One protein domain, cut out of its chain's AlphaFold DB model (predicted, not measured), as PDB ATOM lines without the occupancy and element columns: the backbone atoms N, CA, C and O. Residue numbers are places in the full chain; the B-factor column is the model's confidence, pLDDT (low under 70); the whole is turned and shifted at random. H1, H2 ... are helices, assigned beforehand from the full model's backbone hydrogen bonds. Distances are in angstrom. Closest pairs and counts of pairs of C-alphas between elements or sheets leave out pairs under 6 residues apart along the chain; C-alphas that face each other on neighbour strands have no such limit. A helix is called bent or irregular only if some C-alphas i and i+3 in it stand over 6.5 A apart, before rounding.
ATOM      1  N   GLY A  42      48.215  67.007 -45.482       96.94
ATOM      2  CA  GLY A  42      48.084  66.904 -44.033       96.94
ATOM      3  C   GLY A  42      48.193  68.234 -43.285       96.94
ATOM      4  O   GLY A  42      47.983  68.237 -42.070       96.94
ATOM      5  N   SER A  43      48.457  69.348 -43.973       98.06
ATOM      6  CA  SER A  43      48.407  70.681 -43.372       98.06
ATOM      7  C   SER A  43      46.975  71.078 -42.996       98.06
ATOM      8  O   SER A  43      45.988  70.473 -43.430       98.06
ATOM      9  N   LEU A  44      46.860  72.099 -42.148       98.25
ATOM     10  CA  LEU A  44      45.588  72.635 -41.679       98.25
ATOM     11  C   LEU A  44      45.417  74.073 -42.171       98.25
ATOM     12  O   LEU A  44      46.288  74.916 -41.969       98.25
ATOM     13  N   THR A  45      44.270  74.363 -42.778       98.38
ATOM     14  CA  THR A  45      43.854  75.721 -43.132       98.38
ATOM     15  C   THR A  45      42.796  76.199 -42.150       98.38
ATOM     16  O   THR A  45      41.715  75.613 -42.053       98.38
ATOM     17  N   ILE A  46      43.102  77.279 -41.433       98.38
ATOM     18  CA  ILE A  46      42.153  77.945 -40.538       98.38
ATOM     19  C   ILE A  46      41.177  78.773 -41.395       98.38
ATOM     20  O   ILE A  46      41.632  79.550 -42.239       98.38
ATOM     21  N   PRO A  47      39.852  78.634 -41.207       98.38
ATOM     22  CA  PRO A  47      38.869  79.501 -41.849       98.38
ATOM     23  C   PRO A  47      39.116  80.980 -41.535       98.38
ATOM     24  O   PRO A  47      39.432  81.335 -40.397       98.38
ATOM     25  N   LYS A  48      38.952  81.848 -42.539       98.19
ATOM     26  CA  LYS A  48      39.262  83.283 -42.438       98.19
ATOM     27  C   LYS A  48      38.529  83.947 -41.270       98.19
ATOM     28  O   LYS A  48      39.139  84.699 -40.522       98.19
ATOM     29  N   GLU A  49      37.253  83.632 -41.085       98.00
ATOM     30  CA  GLU A  49      36.416  84.189 -40.024       98.00
ATOM     31  C   GLU A  49      36.919  83.832 -38.616       98.00
ATOM     32  O   GLU A  49      36.759  84.611 -37.678       98.00
ATOM     33  N   LEU A  50      37.560  82.668 -38.460       98.00
ATOM     34  CA  LEU A  50      38.156  82.257 -37.191       98.00
ATOM     35  C   LEU A  50      39.516  82.909 -36.975       98.00
ATOM     36  O   LEU A  50      39.816  83.277 -35.844       98.00
ATOM     37  N   VAL A  51      40.299  83.106 -38.043       98.19
ATOM     38  CA  VAL A  51      41.523  83.916 -37.979       98.19
ATOM     39  C   VAL A  51      41.181  85.326 -37.507       98.19
ATOM     40  O   VAL A  51      41.728  85.763 -36.505       98.19
ATOM     41  N   GLU A  52      40.233  86.003 -38.158       98.19
ATOM     42  CA  GLU A  52      39.814  87.361 -37.788       98.19
ATOM     43  C   GLU A  52      39.334  87.423 -36.334       98.19
ATOM     44  O   GLU A  52      39.827  88.237 -35.554       98.19
ATOM     45  N   ARG A  53      38.437  86.511 -35.936       96.12
ATOM     46  CA  ARG A  53      37.918  86.461 -34.566       96.12
ATOM     47  C   ARG A  53      39.022  86.251 -33.529       96.12
ATOM     48  O   ARG A  53      39.072  86.987 -32.545       96.12
ATOM     49  N   TRP A  54      39.862  85.232 -33.699       96.50
ATOM     50  CA  TRP A  54      40.890  84.907 -32.710       96.50
ATOM     51  C   TRP A  54      42.000  85.953 -32.682       96.50
ATOM     52  O   TRP A  54      42.468  86.280 -31.599       96.50
ATOM     53  N   SER A  55      42.372  86.535 -33.825       97.38
ATOM     54  CA  SER A  55      43.300  87.668 -33.872       97.38
ATOM     55  C   SER A  55      42.777  88.855 -33.065       97.38
ATOM     56  O   SER A  55      43.506  89.362 -32.218       97.38
ATOM     57  N   THR A  56      41.502  89.234 -33.223       96.75
ATOM     58  CA  THR A  56      40.900  90.289 -32.391       96.75
ATOM     59  C   THR A  56      40.926  89.928 -30.906       96.75
ATOM     60  O   THR A  56      41.310  90.759 -30.090       96.75
ATOM     61  N   GLN A  57      40.564  88.695 -30.536       95.06
ATOM     62  CA  GLN A  57      40.594  88.254 -29.134       95.06
ATOM     63  C   GLN A  57      42.008  88.296 -28.534       95.06
ATOM     64  O   GLN A  57      42.163  88.694 -27.386       95.06
ATOM     65  N   ILE A  58      43.030  87.917 -29.306       95.50
ATOM     66  CA  ILE A  58      44.441  87.944 -28.889       95.50
ATOM     67  C   ILE A  58      44.940  89.382 -28.687       95.50
ATOM     68  O   ILE A  58      45.716  89.636 -27.769       95.50
ATOM     69  N   GLU A  59      44.516  90.317 -29.540       97.31
ATOM     70  CA  GLU A  59      44.908  91.732 -29.463       97.31
ATOM     71  C   GLU A  59      44.139  92.515 -28.387       97.31
ATOM     72  O   GLU A  59      44.617  93.542 -27.906       97.31
ATOM     73  N   THR A  60      42.956  92.034 -27.997       96.56
ATOM     74  CA  THR A  60      42.091  92.694 -27.013       96.56
ATOM     75  C   THR A  60      42.595  92.438 -25.596       96.56
ATOM     76  O   THR A  60      42.825  91.299 -25.189       96.56
ATOM     77  N   ASN A  61      42.740  93.497 -24.797       97.62
ATOM     78  CA  ASN A  61      43.108  93.344 -23.395       97.62
ATOM     79  C   ASN A  61      42.013  92.579 -22.631       97.62
ATOM     80  O   ASN A  61      40.830  92.833 -22.837       97.62
ATOM     81  N   TYR A  62      42.389  91.717 -21.677       96.19
ATOM     82  CA  TYR A  62      41.429  90.983 -20.841       96.19
ATOM     83  C   TYR A  62      40.314  91.872 -20.273       96.19
ATOM     84  O   TYR A  62      39.156  91.471 -20.263       96.19
ATOM     85  N   PHE A  63      40.626  93.090 -19.820       97.06
ATOM     86  CA  PHE A  63      39.621  93.983 -19.234       97.06
ATOM     87  C   PHE A  63      38.594  94.501 -20.252       97.06
ATOM     88  O   PHE A  63      37.478  94.845 -19.853       97.06
ATOM     89  N   GLU A  64      38.936  94.479 -21.537       97.38
ATOM     90  CA  GLU A  64      38.107  94.914 -22.666       97.38
ATOM     91  C   GLU A  64      37.348  93.758 -23.336       97.38
ATOM     92  O   GLU A  64      36.443  94.007 -24.130       97.38
ATOM     93  N   LEU A  65      37.652  92.503 -22.983       96.31
ATOM     94  CA  LEU A  65      36.894  91.336 -23.434       96.31
ATOM     95  C   LEU A  65      35.433  91.379 -22.954       96.31
ATOM     96  O   LEU A  65      35.113  91.926 -21.885       96.31
ATOM     97  N   SER A  66      34.555  90.720 -23.713       95.62
ATOM     98  CA  SER A  66      33.178  90.458 -23.281       95.62
ATOM     99  C   SER A  66      33.141  89.572 -22.029       95.62
ATOM    100  O   SER A  66      34.091  88.850 -21.719       95.62
ATOM    101  N   GLU A  67      32.033  89.599 -21.286       96.25
ATOM    102  CA  GLU A  67      31.906  88.781 -20.072       96.25
ATOM    103  C   GLU A  67      31.945  87.278 -20.365       96.25
ATOM    104  O   GLU A  67      32.502  86.509 -19.577       96.25
ATOM    105  N   GLU A  68      31.409  86.863 -21.508       93.00
ATOM    106  CA  GLU A  68      31.450  85.496 -22.010       93.00
ATOM    107  C   GLU A  68      32.883  85.036 -22.306       93.00
ATOM    108  O   GLU A  68      33.254  83.917 -21.948       93.00
ATOM    109  N   GLU A  69      33.710  85.894 -22.902       93.44
ATOM    110  CA  GLU A  69      35.128  85.602 -23.146       93.44
ATOM    111  C   GLU A  69      35.900  85.521 -21.825       93.44
ATOM    112  O   GLU A  69      36.535  84.503 -21.542       93.44
ATOM    113  N   LYS A  70      35.725  86.514 -20.942       96.81
ATOM    114  CA  LYS A  70      36.317  86.507 -19.593       96.81
ATOM    115  C   LYS A  70      35.889  85.294 -18.777       96.81
ATOM    116  O   LYS A  70      36.616  84.844 -17.891       96.81
ATOM    117  N   LYS A  71      34.670  84.789 -18.980       96.75
ATOM    118  CA  LYS A  71      34.174  83.596 -18.282       96.75
ATOM    119  C   LYS A  71      35.027  82.377 -18.628       96.75
ATOM    120  O   LYS A  71      35.434  81.677 -17.707       96.75
ATOM    121  N   SER A  72      35.348  82.173 -19.905       92.19
ATOM    122  CA  SER A  72      36.235  81.085 -20.336       92.19
ATOM    123  C   SER A  72      37.615  81.192 -19.677       92.19
ATOM    124  O   SER A  72      38.121  80.201 -19.151       92.19
ATOM    125  N   ASP A  73      38.203  82.391 -19.627       94.94
ATOM    126  CA  ASP A  73      39.507  82.599 -18.981       94.94
ATOM    127  C   ASP A  73      39.462  82.287 -17.482       94.94
ATOM    128  O   ASP A  73      40.300  81.544 -16.964       94.94
ATOM    129  N   ARG A  74      38.432  82.780 -16.782       97.06
ATOM    130  CA  ARG A  74      38.204  82.480 -15.360       97.06
ATOM    131  C   ARG A  74      38.049  80.983 -15.115       97.06
ATOM    132  O   ARG A  74      38.640  80.463 -14.173       97.06
ATOM    133  N   GLU A  75      37.302  80.276 -15.960       95.38
ATOM    134  CA  GLU A  75      37.146  78.822 -15.859       95.38
ATOM    135  C   GLU A  75      38.486  78.088 -15.996       95.38
ATOM    136  O   GLU A  75      38.707  77.111 -15.281       95.38
ATOM    137  N   GLN A  76      39.412  78.559 -16.842       95.25
ATOM    138  CA  GLN A  76      40.761  77.982 -16.902       95.25
ATOM    139  C   GLN A  76      41.565  78.262 -15.627       95.25
ATOM    140  O   GLN A  76      42.232  77.352 -15.137       95.25
ATOM    141  N   VAL A  77      41.476  79.472 -15.059       96.75
ATOM    142  CA  VAL A  77      42.142  79.820 -13.787       96.75
ATOM    143  C   VAL A  77      41.668  78.919 -12.649       96.75
ATOM    144  O   VAL A  77      42.471  78.399 -11.871       96.75
ATOM    145  N   MET A  78      40.359  78.675 -12.573       96.19
ATOM    146  CA  MET A  78      39.764  77.852 -11.519       96.19
ATOM    147  C   MET A  78      40.284  76.407 -11.508       96.19
ATOM    148  O   MET A  78      40.250  75.777 -10.454       96.19
ATOM    149  N   LYS A  79      40.810  75.889 -12.628       95.00
ATOM    150  CA  LYS A  79      41.371  74.528 -12.708       95.00
ATOM    151  C   LYS A  79      42.687  74.348 -11.958       95.00
ATOM    152  O   LYS A  79      43.059  73.211 -11.692       95.00
ATOM    153  N   TYR A  80      43.409  75.427 -11.662       95.44
ATOM    154  CA  TYR A  80      44.684  75.354 -10.940       95.44
ATOM    155  C   TYR A  80      44.736  76.237  -9.692       95.44
ATOM    156  O   TYR A  80      45.656  76.094  -8.886       95.44
ATOM    157  N   LEU A  81      43.755  77.125  -9.494       96.69
ATOM    158  CA  LEU A  81      43.696  78.008  -8.331       96.69
ATOM    159  C   LEU A  81      43.742  77.236  -7.006       96.69
ATOM    160  O   LEU A  81      44.399  77.682  -6.068       96.69
ATOM    161  N   HIS A  82      43.096  76.069  -6.920       94.69
ATOM    162  CA  HIS A  82      43.081  75.272  -5.690       94.69
ATOM    163  C   HIS A  82      44.481  74.807  -5.272       94.69
ATOM    164  O   HIS A  82      44.773  74.822  -4.083       94.69
ATOM    165  N   TYR A  83      45.371  74.482  -6.219       96.25
ATOM    166  CA  TYR A  83      46.756  74.116  -5.903       96.25
ATOM    167  C   TYR A  83      47.537  75.285  -5.293       96.25
ATOM    168  O   TYR A  83      48.364  75.085  -4.407       96.25
ATOM    169  N   ILE A  84      47.262  76.512  -5.748       96.06
ATOM    170  CA  ILE A  84      47.891  77.727  -5.214       96.06
ATOM    171  C   ILE A  84      47.377  78.019  -3.800       96.06
ATOM    172  O   ILE A  84      48.165  78.364  -2.920       96.06
ATOM    173  N   LEU A  85      46.067  77.879  -3.575       96.12
ATOM    174  CA  LEU A  85      45.463  78.083  -2.257       96.12
ATOM    175  C   LEU A  85      45.979  77.054  -1.243       96.12
ATOM    176  O   LEU A  85      46.453  77.450  -0.182       96.12
ATOM    177  N   GLU A  86      46.001  75.770  -1.614       93.44
ATOM    178  CA  GLU A  86      46.550  74.684  -0.789       93.44
ATOM    179  C   GLU A  86      48.017  74.941  -0.414       93.44
ATOM    180  O   GLU A  86      48.427  74.671   0.710       93.44
ATOM    181  N   PHE A  87      48.818  75.481  -1.336       94.75
ATOM    182  CA  PHE A  87      50.219  75.804  -1.074       94.75
ATOM    183  C   PHE A  87      50.398  76.987  -0.113       94.75
ATOM    184  O   PHE A  87      51.359  77.010   0.647       94.75
ATOM    185  N   LYS A  88      49.492  77.974  -0.144       92.56
ATOM    186  CA  LYS A  88      49.553  79.167   0.717       92.56
ATOM    187  C   LYS A  88      49.134  78.878   2.164       92.56
ATOM    188  O   LYS A  88      49.541  79.603   3.067       92.56
ATOM    189  N   GLU A  89      48.283  77.879   2.368       88.06
ATOM    190  CA  GLU A  89      47.776  77.480   3.688       88.06
ATOM    191  C   GLU A  89      48.753  76.585   4.479       88.06
ATOM    192  O   GLU A  89      48.487  76.277   5.641       88.06
ATOM    193  N   GLN A  90      49.874  76.187   3.867       66.94
ATOM    194  CA  GLN A  90      50.945  75.373   4.464       66.94
ATOM    195  C   GLN A  90      52.105  76.212   4.999       66.94
ATOM    196  O   GLN A  90      52.778  75.706   5.928       66.94
TER     197      GLN A  90
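This is residues 42 to 90 of the 90 residues of an uncharacterized protein of Psychrobacter sp. 28M-43 (UniProt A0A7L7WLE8). Picture an open, extended chain in which two helices, H1 and then the longer H2, follow one another along the longest axis without packing on each other. A looped link, residues 60 to 66, joins them, a tail of residues 42 to 47 sticks out at the H1 end, and H2 has a kink of 47 degrees near residue 80. The printed part has 49 residues with two named helices, no named strand and the class all helix. It is extended, with a radius of gyration of the C-alphas of 16.1 A, and its spans of 49 by 33 by 15 A make it only just flat.

Start at C-alpha 42 at (48.084, 66.904, -44.033) and go along the tail to C-alpha 48 at (39.262, 83.283, -42.438), where H1 begins; H1 holds residues 48 to 59 and is 16.5 A long. Next find C-alpha 67 at (31.906, 88.781, -20.072); from there H2, residues 67 to 88, runs 28.9 A to C-alpha 88 at (49.553, 79.167, 0.717). H2 is irregular: C-alphas 79 and 82 are 7.3 A apart.

Compare H1 with H2 and you find them apart, with no C-alpha of the one within 8 A of the other. Residues 42 to 55, of which 48 to 55 belong to H1, stand free. Residues 74 to 90, of which 74 to 88 belong to H2, stand free too. In H1 every O i to N i+4 pair is within hydrogen-bond range; in H2 13 of 18 are.

The two C-alphas farthest apart are those of Gly 42 and Gln 90, 49.3 A, and residue 90 is the chain's last. The printed part has no cut, and the link from H1 to H2, 7 residues, is short. In the B-factor column the mean pLDDT of the printed part is 95.5, and one residue, 90, is under 70.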